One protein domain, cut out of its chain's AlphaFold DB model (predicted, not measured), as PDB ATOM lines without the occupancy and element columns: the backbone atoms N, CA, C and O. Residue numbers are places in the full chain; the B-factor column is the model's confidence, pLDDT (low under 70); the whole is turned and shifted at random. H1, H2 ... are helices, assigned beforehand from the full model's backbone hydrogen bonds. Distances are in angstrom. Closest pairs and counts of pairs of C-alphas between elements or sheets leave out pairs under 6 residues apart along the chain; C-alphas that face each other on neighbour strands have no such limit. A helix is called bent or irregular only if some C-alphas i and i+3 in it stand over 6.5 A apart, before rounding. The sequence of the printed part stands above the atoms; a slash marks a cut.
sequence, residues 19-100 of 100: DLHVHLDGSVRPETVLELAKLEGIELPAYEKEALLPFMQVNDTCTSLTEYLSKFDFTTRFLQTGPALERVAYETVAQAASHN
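AT A GLANCE: This is residues 19 to 100 of the 100 residues of an uncharacterized protein of Paenibacillus baekrokdamisoli (UniProt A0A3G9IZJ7). The two longest helices, H3 and H4, form a V with a tight link at its point, and the stretch before the first helix, residues 19 to 29, runs in between the arms. H1 sits at the corner of the V, H2 meets the first end of H1 about perpendicular to it and packs on H3, and residues 60 to 66 stick out at the open end of H3. The printed part has 82 residues with four named helices, H1 to H4 in chain order, and no named strand: all helix. It is compact, with a radius of gyration of the C-alphas of 13.0 A and spans of 34 by 34 by 21 A.

IN THESE COORDINATES: After residues 19 to 29, find C-alpha 30 at (15.719, 10.709, -6.475); from there H1 runs to residue 40, 15.2 A. H2, residues 49 to 56, is only just irregular: C-alphas 51 and 54 are 6.8 A apart. H3, residues 65 to 78, covers 21.7 A. H4, residues 82 to 98, covers 24.5 A and ends at C-alpha 98, (5.082, 23.240, -0.093).

HOW THE PARTS SIT: Look at Pro 30 and Lys 49, the closest C-alphas of H1 and H2, 5.7 A apart; these helices touch, about perpendicular at 86 degrees. H3 touches H2 with residues 71 to 75 alone, closest at C-alphas 56 and 71, 5.0 A. H3 touches H1 with residues 75 to 78 alone, closest at C-alphas 36 and 78, 6.3 A, at a steep tilt of 47 degrees. H4 is close to H1 but not clearly touching, the closest C-alphas, 36 and 84, being 7.2 A apart; H2 and H4 are apart. In H1 and H4 every O i to N i+4 pair is within hydrogen-bond range; in H3 5 of 10 are, in H2 1 of 4, beside 3 of 5 O i to N i+3 pairs.

THE WHOLE: The farthest C-alphas, Gly 41 and Asn 100, are 35.4 A apart. The printed part has no cut and no long link. Residue 100, the chain's last, is under 70 in pLDDT.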
ATOM      1  N   ASP A  19       8.714  31.714  -8.965       94.75
ATOM      2  CA  ASP A  19       9.799  31.116  -9.733       94.75
ATOM      3  C   ASP A  19       9.445  31.187 -11.223       94.75
ATOM      4  O   ASP A  19       8.467  30.591 -11.676       94.75
ATOM      5  N   LEU A  20      10.196  31.998 -11.967       96.75
ATOM      6  CA  LEU A  20       9.992  32.210 -13.404       96.75
ATOM      7  C   LEU A  20      10.883  31.305 -14.260       96.75
ATOM      8  O   LEU A  20      10.697  31.254 -15.475       96.75
ATOM      9  N   HIS A  21      11.858  30.624 -13.653       97.62
ATOM     10  CA  HIS A  21      12.838  29.811 -14.363       97.62
ATOM     11  C   HIS A  21      13.077  28.519 -13.589       97.62
ATOM     12  O   HIS A  21      14.079  28.357 -12.896       97.62
ATOM     13  N   VAL A  22      12.176  27.563 -13.794       96.38
ATOM     14  CA  VAL A  22      12.278  26.215 -13.241       96.38
ATOM     15  C   VAL A  22      12.314  25.184 -14.362       96.38
ATOM     16  O   VAL A  22      11.510  25.214 -15.295       96.38
ATOM     17  N   HIS A  23      13.269  24.266 -14.273       97.31
ATOM     18  CA  HIS A  23      13.410  23.152 -15.201       97.31
ATOM     19  C   HIS A  23      12.729  21.912 -14.625       97.31
ATOM     20  O   HIS A  23      13.089  21.456 -13.538       97.31
ATOM     21  N   LEU A  24      11.767  21.346 -15.356       97.19
ATOM     22  CA  LEU A  24      11.063  20.124 -14.952       97.19
ATOM     23  C   LEU A  24      12.027  18.937 -14.800       97.19
ATOM     24  O   LEU A  24      12.027  18.236 -13.791       97.19
ATOM     25  N   ASP A  25      12.884  18.754 -15.796       96.50
ATOM     26  CA  ASP A  25      13.913  17.717 -15.888       96.50
ATOM     27  C   ASP A  25      15.084  17.910 -14.913       96.50
ATOM     28  O   ASP A  25      15.798  16.954 -14.607       96.50
ATOM     29  N   GLY A  26      15.229  19.113 -14.357       96.56
ATOM     30  CA  GLY A  26      16.115  19.414 -13.231       96.56
ATOM     31  C   GLY A  26      15.459  19.274 -11.850       96.56
ATOM     32  O   GLY A  26      16.156  19.375 -10.844       96.56
ATOM     33  N   SER A  27      14.142  19.042 -11.782       97.00
ATOM     34  CA  SER A  27      13.353  19.016 -10.532       97.00
ATOM     35  C   SER A  27      12.899  17.608 -10.122       97.00
ATOM     36  O   SER A  27      12.060  17.448  -9.236       97.00
ATOM     37  N   VAL A  28      13.448  16.567 -10.755       97.88
ATOM     38  CA  VAL A  28      13.080  15.168 -10.487       97.88
ATOM     39  C   VAL A  28      13.613  14.715  -9.127       97.88
ATOM     40  O   VAL A  28      14.800  14.854  -8.824       97.88
ATOM     41  N   ARG A  29      12.748  14.106  -8.313       97.69
ATOM     42  CA  ARG A  29      13.137  13.532  -7.018       97.69
ATOM     43  C   ARG A  29      13.940  12.238  -7.214       97.69
ATOM     44  O   ARG A  29      13.577  11.436  -8.077       97.69
ATOM     45  N   PRO A  30      14.981  11.971  -6.405       97.62
ATOM     46  CA  PRO A  30      15.719  10.709  -6.475       97.62
ATOM     47  C   PRO A  30      14.827   9.477  -6.280       97.62
ATOM     48  O   PRO A  30      14.989   8.483  -6.981       97.62
ATOM     49  N   GLU A  31      13.852   9.552  -5.373       98.19
ATOM     50  CA  GLU A  31      12.879   8.484  -5.131       98.19
ATOM     51  C   GLU A  31      12.051   8.190  -6.389       98.19
ATOM     52  O   GLU A  31      11.870   7.033  -6.766       98.19
ATOM     53  N   THR A  32      11.635   9.238  -7.101       98.38
ATOM     54  CA  THR A  32      10.914   9.114  -8.371       98.38
ATOM     55  C   THR A  32      11.778   8.472  -9.449       98.38
ATOM     56  O   THR A  32      11.284   7.626 -10.189       98.38
ATOM     57  N   VAL A  33      13.077   8.788  -9.509       98.25
ATOM     58  CA  VAL A  33      14.010   8.098 -10.414       98.25
ATOM     59  C   VAL A  33      14.106   6.607 -10.088       98.25
ATOM     60  O   VAL A  33      14.006   5.794 -11.003       98.25
ATOM     61  N   LEU A  34      14.260   6.229  -8.813       98.38
ATOM     62  CA  LEU A  34      14.327   4.819  -8.395       98.38
ATOM     63  C   LEU A  34      13.071   4.046  -8.825       98.38
ATOM     64  O   LEU A  34      13.156   2.928  -9.337       98.38
ATOM     65  N   GLU A  35      11.899   4.651  -8.643       98.38
ATOM     66  CA  GLU A  35      10.623   4.040  -9.004       98.38
ATOM     67  C   GLU A  35      10.418   3.946 -10.520       98.38
ATOM     68  O   GLU A  35      10.048   2.879 -11.013       98.38
ATOM     69  N   LEU A  36      10.684   5.022 -11.267       98.31
ATOM     70  CA  LEU A  36      10.568   5.032 -12.729       98.31
ATOM     71  C   LEU A  36      11.563   4.067 -13.375       98.31
ATOM     72  O   LEU A  36      11.183   3.306 -14.259       98.31
ATOM     73  N   ALA A  37      12.802   4.015 -12.883       98.00
ATOM     74  CA  ALA A  37      13.806   3.076 -13.364       98.00
ATOM     75  C   ALA A  37      13.345   1.622 -13.221       98.00
ATOM     76  O   ALA A  37      13.458   0.832 -14.157       98.00
ATOM     77  N   LYS A  38      12.753   1.278 -12.070       97.75
ATOM     78  CA  LYS A  38      12.187  -0.053 -11.831       97.75
ATOM     79  C   LYS A  38      11.004  -0.358 -12.754       97.75
ATOM     80  O   LYS A  38      10.892  -1.483 -13.231       97.75
ATOM     81  N   LEU A  39      10.115   0.612 -12.973       97.25
ATOM     82  CA  LEU A  39       8.933   0.450 -13.828       97.25
ATOM     83  C   LEU A  39       9.300   0.289 -15.307       97.25
ATOM     84  O   LEU A  39       8.691  -0.521 -16.002       97.25
ATOM     85  N   GLU A  40      10.291   1.044 -15.774       96.56
ATOM     86  CA  GLU A  40      10.707   1.088 -17.180       96.56
ATOM     87  C   GLU A  40      11.857   0.113 -17.500       96.56
ATOM     88  O   GLU A  40      12.231  -0.043 -18.660       96.56
ATOM     89  N   GLY A  41      12.404  -0.580 -16.494       96.75
ATOM     90  CA  GLY A  41      13.509  -1.529 -16.665       96.75
ATOM     91  C   GLY A  41      14.843  -0.859 -17.013       96.75
ATOM     92  O   GLY A  41      15.644  -1.428 -17.753       96.75
ATOM     93  N   ILE A  42      15.074   0.356 -16.508       96.88
ATOM     94  CA  ILE A  42      16.300   1.130 -16.734       96.88
ATOM     95  C   ILE A  42      17.306   0.815 -15.622       96.88
ATOM     96  O   ILE A  42      17.026   1.017 -14.443       96.88
ATOM     97  N   GLU A  43      18.507   0.379 -15.998       97.44
ATOM     98  CA  GLU A  43      19.597   0.137 -15.049       97.44
ATOM     99  C   GLU A  43      20.084   1.432 -14.384       97.44
ATOM    100  O   GLU A  43      20.284   2.475 -15.031       97.44
ATOM    101  N   LEU A  44      20.323   1.340 -13.074       97.88
ATOM    102  CA  LEU A  44      20.834   2.435 -12.262       97.88
ATOM    103  C   LEU A  44      22.256   2.163 -11.768       97.88
ATOM    104  O   LEU A  44      22.598   1.029 -11.435       97.88
ATOM    105  N   PRO A  45      23.082   3.215 -11.636       96.81
ATOM    106  CA  PRO A  45      24.401   3.088 -11.027       96.81
ATOM    107  C   PRO A  45      24.334   2.866  -9.505       96.81
ATOM    108  O   PRO A  45      25.326   2.466  -8.901       96.81
ATOM    109  N   ALA A  46      23.183   3.143  -8.882       96.62
ATOM    110  CA  ALA A  46      22.912   2.936  -7.467       96.62
ATOM    111  C   ALA A  46      21.401   2.791  -7.218       96.62
ATOM    112  O   ALA A  46      20.597   3.354  -7.956       96.62
ATOM    113  N   TYR A  47      21.030   2.073  -6.155       95.88
ATOM    114  CA  TYR A  47      19.631   1.752  -5.821       95.88
ATOM    115  C   TYR A  47      19.147   2.368  -4.500       95.88
ATOM    116  O   TYR A  47      18.026   2.116  -4.075       95.88
ATOM    117  N   GLU A  48      19.973   3.213  -3.886       96.25
ATOM    118  CA  GLU A  48      19.641   3.973  -2.682       96.25
ATOM    119  C   GLU A  48      19.689   5.465  -2.997       96.25
ATOM    120  O   GLU A  48      20.552   5.914  -3.759       96.25
ATOM    121  N   LYS A  49      18.783   6.240  -2.391       95.94
ATOM    122  CA  LYS A  49      18.634   7.681  -2.637       95.94
ATOM    123  C   LYS A  49      19.965   8.419  -2.538       95.94
ATOM    124  O   LYS A  49      20.347   9.126  -3.467       95.94
ATOM    125  N   GLU A  50      20.672   8.252  -1.426       96.81
ATOM    126  CA  GLU A  50      21.902   8.983  -1.117       96.81
ATOM    127  C   GLU A  50      23.019   8.644  -2.107       96.81
ATOM    128  O   GLU A  50      23.792   9.516  -2.499       96.81
ATOM    129  N   ALA A  51      23.070   7.390  -2.558       96.88
ATOM    130  CA  ALA A  51      24.042   6.923  -3.539       96.88
ATOM    131  C   ALA A  51      23.708   7.377  -4.974       96.88
ATOM    132  O   ALA A  51      24.589   7.381  -5.833       96.88
ATOM    133  N   LEU A  52      22.462   7.789  -5.231       96.69
ATOM    134  CA  LEU A  52      22.014   8.310  -6.522       96.69
ATOM    135  C   LEU A  52      22.299   9.811  -6.692       96.69
ATOM    136  O   LEU A  52      22.512  10.277  -7.813       96.69
ATOM    137  N   LEU A  53      22.358  10.569  -5.588       96.06
ATOM    138  CA  LEU A  53      22.572  12.023  -5.601       96.06
ATOM    139  C   LEU A  53      23.780  12.486  -6.436       96.06
ATOM    140  O   LEU A  53      23.616  13.453  -7.180       96.06
ATOM    141  N   PRO A  54      24.955  11.819  -6.422       95.44
ATOM    142  CA  PRO A  54      26.099  12.242  -7.234       95.44
ATOM    143  C   PRO A  54      25.829  12.260  -8.746       95.44
ATOM    144  O   PRO A  54      26.516  12.968  -9.485       95.44
ATOM    145  N   PHE A  55      24.834  11.507  -9.222       96.06
ATOM    146  CA  PHE A  55      24.429  11.467 -10.630       96.06
ATOM    147  C   PHE A  55      23.399  12.548 -10.982       96.06
ATOM    148  O   PHE A  55      23.266  12.897 -12.150       96.06
ATOM    149  N   MET A  56      22.714  13.103  -9.981       96.38
ATOM    150  CA  MET A  56      21.620  14.067 -10.149       96.38
ATOM    151  C   MET A  56      21.993  15.491  -9.724       96.38
ATOM    152  O   MET A  56      21.335  16.443 -10.128       96.38
ATOM    153  N   GLN A  57      23.026  15.655  -8.896       95.62
ATOM    154  CA  GLN A  57      23.408  16.935  -8.305       95.62
ATOM    155  C   GLN A  57      24.841  17.310  -8.669       95.62
ATOM    156  O   GLN A  57      25.729  16.460  -8.780       95.62
ATOM    157  N   VAL A  58      25.065  18.609  -8.840       95.31
ATOM    158  CA  VAL A  58      26.412  19.180  -8.850       95.31
ATOM    159  C   VAL A  58      26.914  19.361  -7.424       95.31
ATOM    160  O   VAL A  58      26.130  19.542  -6.496       95.31
ATOM    161  N   ASN A  59      28.229  19.309  -7.256       93.00
ATOM    162  CA  ASN A  59      28.896  19.637  -6.004       93.00
ATOM    163  C   ASN A  59      29.666  20.960  -6.152       93.00
ATOM    164  O   ASN A  59      29.742  21.536  -7.241       93.00
ATOM    165  N   ASP A  60      30.303  21.396  -5.068       93.75
ATOM    166  CA  ASP A  60      31.070  22.649  -5.021       93.75
ATOM    167  C   ASP A  60      32.315  22.659  -5.929       93.75
ATOM    168  O   ASP A  60      32.977  23.686  -6.062       93.75
ATOM    169  N   THR A  61      32.654  21.527  -6.558       94.25
ATOM    170  CA  THR A  61      33.788  21.415  -7.489       94.25
ATOM    171  C   THR A  61      33.400  21.590  -8.959       94.25
ATOM    172  O   THR A  61      34.285  21.547  -9.804       94.25
ATOM    173  N   CYS A  62      32.117  21.808  -9.277       96.06
ATOM    174  CA  CYS A  62      31.648  22.006 -10.650       96.06
ATOM    175  C   CYS A  62      32.273  23.260 -11.285       96.06
ATOM    176  O   CYS A  62      32.138  24.369 -10.767       96.06
ATOM    177  N   THR A  63      32.925  23.100 -12.439       95.88
ATOM    178  CA  THR A  63      33.750  24.162 -13.054       95.88
ATOM    179  C   THR A  63      33.174  24.760 -14.334       95.88
ATOM    180  O   THR A  63      33.672  25.779 -14.817       95.88
ATOM    181  N   SER A  64      32.136  24.152 -14.914       97.31
ATOM    182  CA  SER A  64      31.568  24.608 -16.186       97.31
ATOM    183  C   SER A  64      30.079  24.302 -16.326       97.31
ATOM    184  O   SER A  64      29.554  23.376 -15.711       97.31
ATOM    185  N   LEU A  65      29.404  25.051 -17.203       96.31
ATOM    186  CA  LEU A  65      28.016  24.774 -17.579       96.31
ATOM    187  C   LEU A  65      27.863  23.379 -18.200       96.31
ATOM    188  O   LEU A  65      26.890  22.689 -17.923       96.31
ATOM    189  N   THR A  66      28.826  22.942 -19.010       96.12
ATOM    190  CA  THR A  66      28.799  21.606 -19.619       96.12
ATOM    191  C   THR A  66      28.808  20.508 -18.557       96.12
ATOM    192  O   THR A  66      28.036  19.559 -18.642       96.12
ATOM    193  N   GLU A  67      29.644  20.655 -17.527       94.38
ATOM    194  CA  GLU A  67      29.666  19.730 -16.392       94.38
ATOM    195  C   GLU A  67      28.336  19.750 -15.628       94.38
ATOM    196  O   GLU A  67      27.801  18.691 -15.303       94.38
ATOM    197  N   TYR A  68      27.754  20.933 -15.409       96.31
ATOM    198  CA  TYR A  68      26.448  21.079 -14.765       96.31
ATOM    199  C   TYR A  68      25.334  20.352 -15.534       96.31
ATOM    200  O   TYR A  68      24.570  19.579 -14.952       96.31
ATOM    201  N   LEU A  69      25.275  20.545 -16.854       96.44
ATOM    202  CA  LEU A  69      24.254  19.943 -17.712       96.44
ATOM    203  C   LEU A  69      24.365  18.414 -17.800       96.44
ATOM    204  O   LEU A  69      23.354  17.763 -18.036       96.44
ATOM    205  N   SER A  70      25.522  17.815 -17.494       94.25
ATOM    206  CA  SER A  70      25.654  16.346 -17.434       94.25
ATOM    207  C   SER A  70      24.703  15.679 -16.425       94.25
ATOM    208  O   SER A  70      24.379  14.499 -16.555       94.25
ATOM    209  N   LYS A  71      24.217  16.423 -15.419       96.19
ATOM    210  CA  LYS A  71      23.208  15.925 -14.469       96.19
ATOM    211  C   LYS A  71      21.827  15.797 -15.111       96.19
ATOM    212  O   LYS A  71      21.086  14.875 -14.780       96.19
ATOM    213  N   PHE A  72      21.515  16.659 -16.077       97.12
ATOM    214  CA  PHE A  72      20.276  16.596 -16.855       97.12
ATOM    215  C   PHE A  72      20.295  15.403 -17.812       97.12
ATOM    216  O   PHE A  72      19.276  14.733 -17.973       97.12
ATOM    217  N   ASP A  73      21.456  15.057 -18.377       95.38
ATOM    218  CA  ASP A  73      21.599  13.843 -19.194       95.38
ATOM    219  C   ASP A  73      21.222  12.580 -18.407       95.38
ATOM    220  O   ASP A  73      20.705  11.617 -18.971       95.38
ATOM    221  N   PHE A  74      21.446  12.573 -17.089       97.06
ATOM    222  CA  PHE A  74      21.043  11.463 -16.236       97.06
ATOM    223  C   PHE A  74      19.530  11.431 -15.990       97.06
ATOM    224  O   PHE A  74      18.918  10.372 -16.168       97.06
ATOM    225  N   THR A  75      18.932  12.553 -15.574       96.69
ATOM    226  CA  THR A  75      17.516  12.630 -15.169       96.69
ATOM    227  C   THR A  75      16.552  12.523 -16.348       96.69
ATOM    228  O   THR A  75      15.507  11.883 -16.232       96.69
ATOM    229  N   THR A  76      16.908  13.074 -17.508       97.06
ATOM    230  CA  THR A  76      16.057  13.063 -18.711       97.06
ATOM    231  C   THR A  76      15.739  11.654 -19.210       97.06
ATOM    232  O   THR A  76      14.660  11.439 -19.764       97.06
ATOM    233  N   ARG A  77      16.599  10.659 -18.950       96.81
ATOM    234  CA  ARG A  77      16.374   9.248 -19.332       96.81
ATOM    235  C   ARG A  77      15.074   8.663 -18.778       96.81
ATOM    236  O   ARG A  77      14.545   7.737 -19.375       96.81
ATOM    237  N   PHE A  78      14.573   9.205 -17.669       97.88
ATOM    238  CA  PHE A  78      13.372   8.724 -16.978       97.88
ATOM    239  C   PHE A  78      12.103   9.491 -17.366       97.88
ATOM    240  O   PHE A  78      11.040   9.233 -16.823       97.88
ATOM    241  N   LEU A  79      12.201  10.462 -18.279       97.62
ATOM    242  CA  LEU A  79      11.098  11.348 -18.673       97.62
ATOM    243  C   LEU A  79      10.622  11.081 -20.107       97.62
ATOM    244  O   LEU A  79      10.143  11.980 -20.792       97.62
ATOM    245  N   GLN A  80      10.791   9.846 -20.585       97.56
ATOM    246  CA  GLN A  80      10.549   9.486 -21.987       97.56
ATOM    247  C   GLN A  80       9.113   9.012 -22.256       97.56
ATOM    248  O   GLN A  80       8.746   8.757 -23.404       97.56
ATOM    249  N   THR A  81       8.281   8.908 -21.217       97.94
ATOM    250  CA  THR A  81       6.889   8.464 -21.320       97.94
ATOM    251  C   THR A  81       5.923   9.539 -20.822       97.94
ATOM    252  O   THR A  81       6.234  10.320 -19.923       97.94
ATOM    253  N   GLY A  82       4.715   9.578 -21.399       98.38
ATOM    254  CA  GLY A  82       3.650  10.488 -20.957       98.38
ATOM    255  C   GLY A  82       3.335  10.372 -19.456       98.38
ATOM    256  O   GLY A  82       3.329  11.399 -18.781       98.38
ATOM    257  N   PRO A  83       3.155   9.154 -18.905       98.50
ATOM    258  CA  PRO A  83       2.940   8.964 -17.470       98.50
ATOM    259  C   PRO A  83       4.095   9.462 -16.591       98.50
ATOM    260  O   PRO A  83       3.846  10.041 -15.534       98.50
ATOM    261  N   ALA A  84       5.353   9.276 -17.014       98.44
ATOM    262  CA  ALA A  84       6.500   9.791 -16.269       98.44
ATOM    263  C   ALA A  84       6.517  11.328 -16.244       98.44
ATOM    264  O   ALA A  84       6.690  11.927 -15.183       98.44
ATOM    265  N   LEU A  85       6.266  11.968 -17.392       98.62
ATOM    266  CA  LEU A  85       6.167  13.427 -17.495       98.62
ATOM    267  C   LEU A  85       5.022  13.989 -16.643       98.62
ATOM    268  O   LEU A  85       5.223  14.967 -15.928       98.62
ATOM    269  N   GLU A  86       3.844  13.362 -16.685       98.75
ATOM    270  CA  GLU A  86       2.684  13.759 -15.879       98.75
ATOM    271  C   GLU A  86       2.998  13.691 -14.382       98.75
ATOM    272  O   GLU A  86       2.780  14.660 -13.648       98.75
ATOM    273  N   ARG A  87       3.575  12.569 -13.937       98.56
ATOM    274  CA  ARG A  87       3.974  12.370 -12.543       98.56
ATOM    275  C   ARG A  87       4.963  13.440 -12.083       98.56
ATOM    276  O   ARG A  87       4.746  14.068 -11.049       98.56
ATOM    277  N   VAL A  88       6.038  13.660 -12.835       98.56
ATOM    278  CA  VAL A  88       7.098  14.600 -12.439       98.56
ATOM    279  C   VAL A  88       6.601  16.046 -12.478       98.56
ATOM    280  O   VAL A  88       6.945  16.832 -11.593       98.56
ATOM    281  N   ALA A  89       5.731  16.400 -13.428       98.56
ATOM    282  CA  ALA A  89       5.081  17.711 -13.458       98.56
ATOM    283  C   ALA A  89       4.228  17.945 -12.205       98.56
ATOM    284  O   ALA A  89       4.345  18.992 -11.563       98.56
ATOM    285  N   TYR A  90       3.427  16.951 -11.814       98.69
ATOM    286  CA  TYR A  90       2.639  17.009 -10.586       98.69
ATOM    287  C   TYR A  90       3.527  17.166  -9.342       98.69
ATOM    288  O   TYR A  90       3.303  18.064  -8.529       98.69
ATOM    289  N   GLU A  91       4.561  16.334  -9.202       98.62
ATOM    290  CA  GLU A  91       5.475  16.362  -8.054       98.62
ATOM    291  C   GLU A  91       6.242  17.687  -7.935       98.62
ATOM    292  O   GLU A  91       6.462  18.165  -6.817       98.62
ATOM    293  N   THR A  92       6.605  18.295  -9.069       97.94
ATOM    294  CA  THR A  92       7.295  19.592  -9.130       97.94
ATOM    295  C   THR A  92       6.390  20.707  -8.606       97.94
ATOM    296  O   THR A  92       6.792  21.479  -7.736       97.94
ATOM    297  N   VAL A  93       5.132  20.756  -9.058       97.38
ATOM    298  CA  VAL A  93       4.154  21.751  -8.585       97.38
ATOM    299  C   VAL A  93       3.793  21.521  -7.117       97.38
ATOM    300  O   VAL A  93       3.716  22.480  -6.350       97.38
ATOM    301  N   ALA A  94       3.627  20.267  -6.689       97.75
ATOM    302  CA  ALA A  94       3.373  19.937  -5.289       97.75
ATOM    303  C   ALA A  94       4.534  20.375  -4.377       97.75
ATOM    304  O   ALA A  94       4.305  20.880  -3.277       97.75
ATOM    305  N   GLN A  95       5.783  20.237  -4.839       95.94
ATOM    306  CA  GLN A  95       6.951  20.730  -4.113       95.94
ATOM    307  C   GLN A  95       6.983  22.257  -4.056       95.94
ATOM    308  O   GLN A  95       7.158  22.813  -2.972       95.94
ATOM    309  N   ALA A  96       6.753  22.931  -5.186       94.62
ATOM    310  CA  ALA A  96       6.681  24.388  -5.239       94.62
ATOM    311  C   ALA A  96       5.606  24.932  -4.280       94.62
ATOM    312  O   ALA A  96       5.861  25.880  -3.541       94.62
ATOM    313  N   ALA A  97       4.444  24.277  -4.212       93.81
ATOM    314  CA  ALA A  97       3.377  24.631  -3.281       93.81
ATOM    315  C   ALA A  97       3.781  24.459  -1.806       93.81
ATOM    316  O   ALA A  97       3.382  25.265  -0.975       93.81
ATOM    317  N   SER A  98       4.588  23.445  -1.468       92.75
ATOM    318  CA  SER A  98       5.082  23.240  -0.093       92.75
ATOM    319  C   SER A  98       6.118  24.272   0.356       92.75
ATOM    320  O   SER A  98       6.383  24.402   1.547       92.75
ATOM    321  N   HIS A  99       6.715  24.990  -0.596       88.88
ATOM    322  CA  HIS A  99       7.655  26.070  -0.327       88.88
ATOM    323  C   HIS A  99       6.959  27.436  -0.298       88.88
ATOM    324  O   HIS A  99       7.659  28.436  -0.198       88.88
ATOM    325  N   ASN A 100       5.629  27.495  -0.434       68.00
ATOM    326  CA  ASN A 100       4.857  28.731  -0.548       68.00
ATOM    327  C   ASN A 100       4.590  29.358   0.815       68.00
ATOM    328  O   ASN A 100       3.814  28.763   1.593       68.00
TER     329      ASN A 100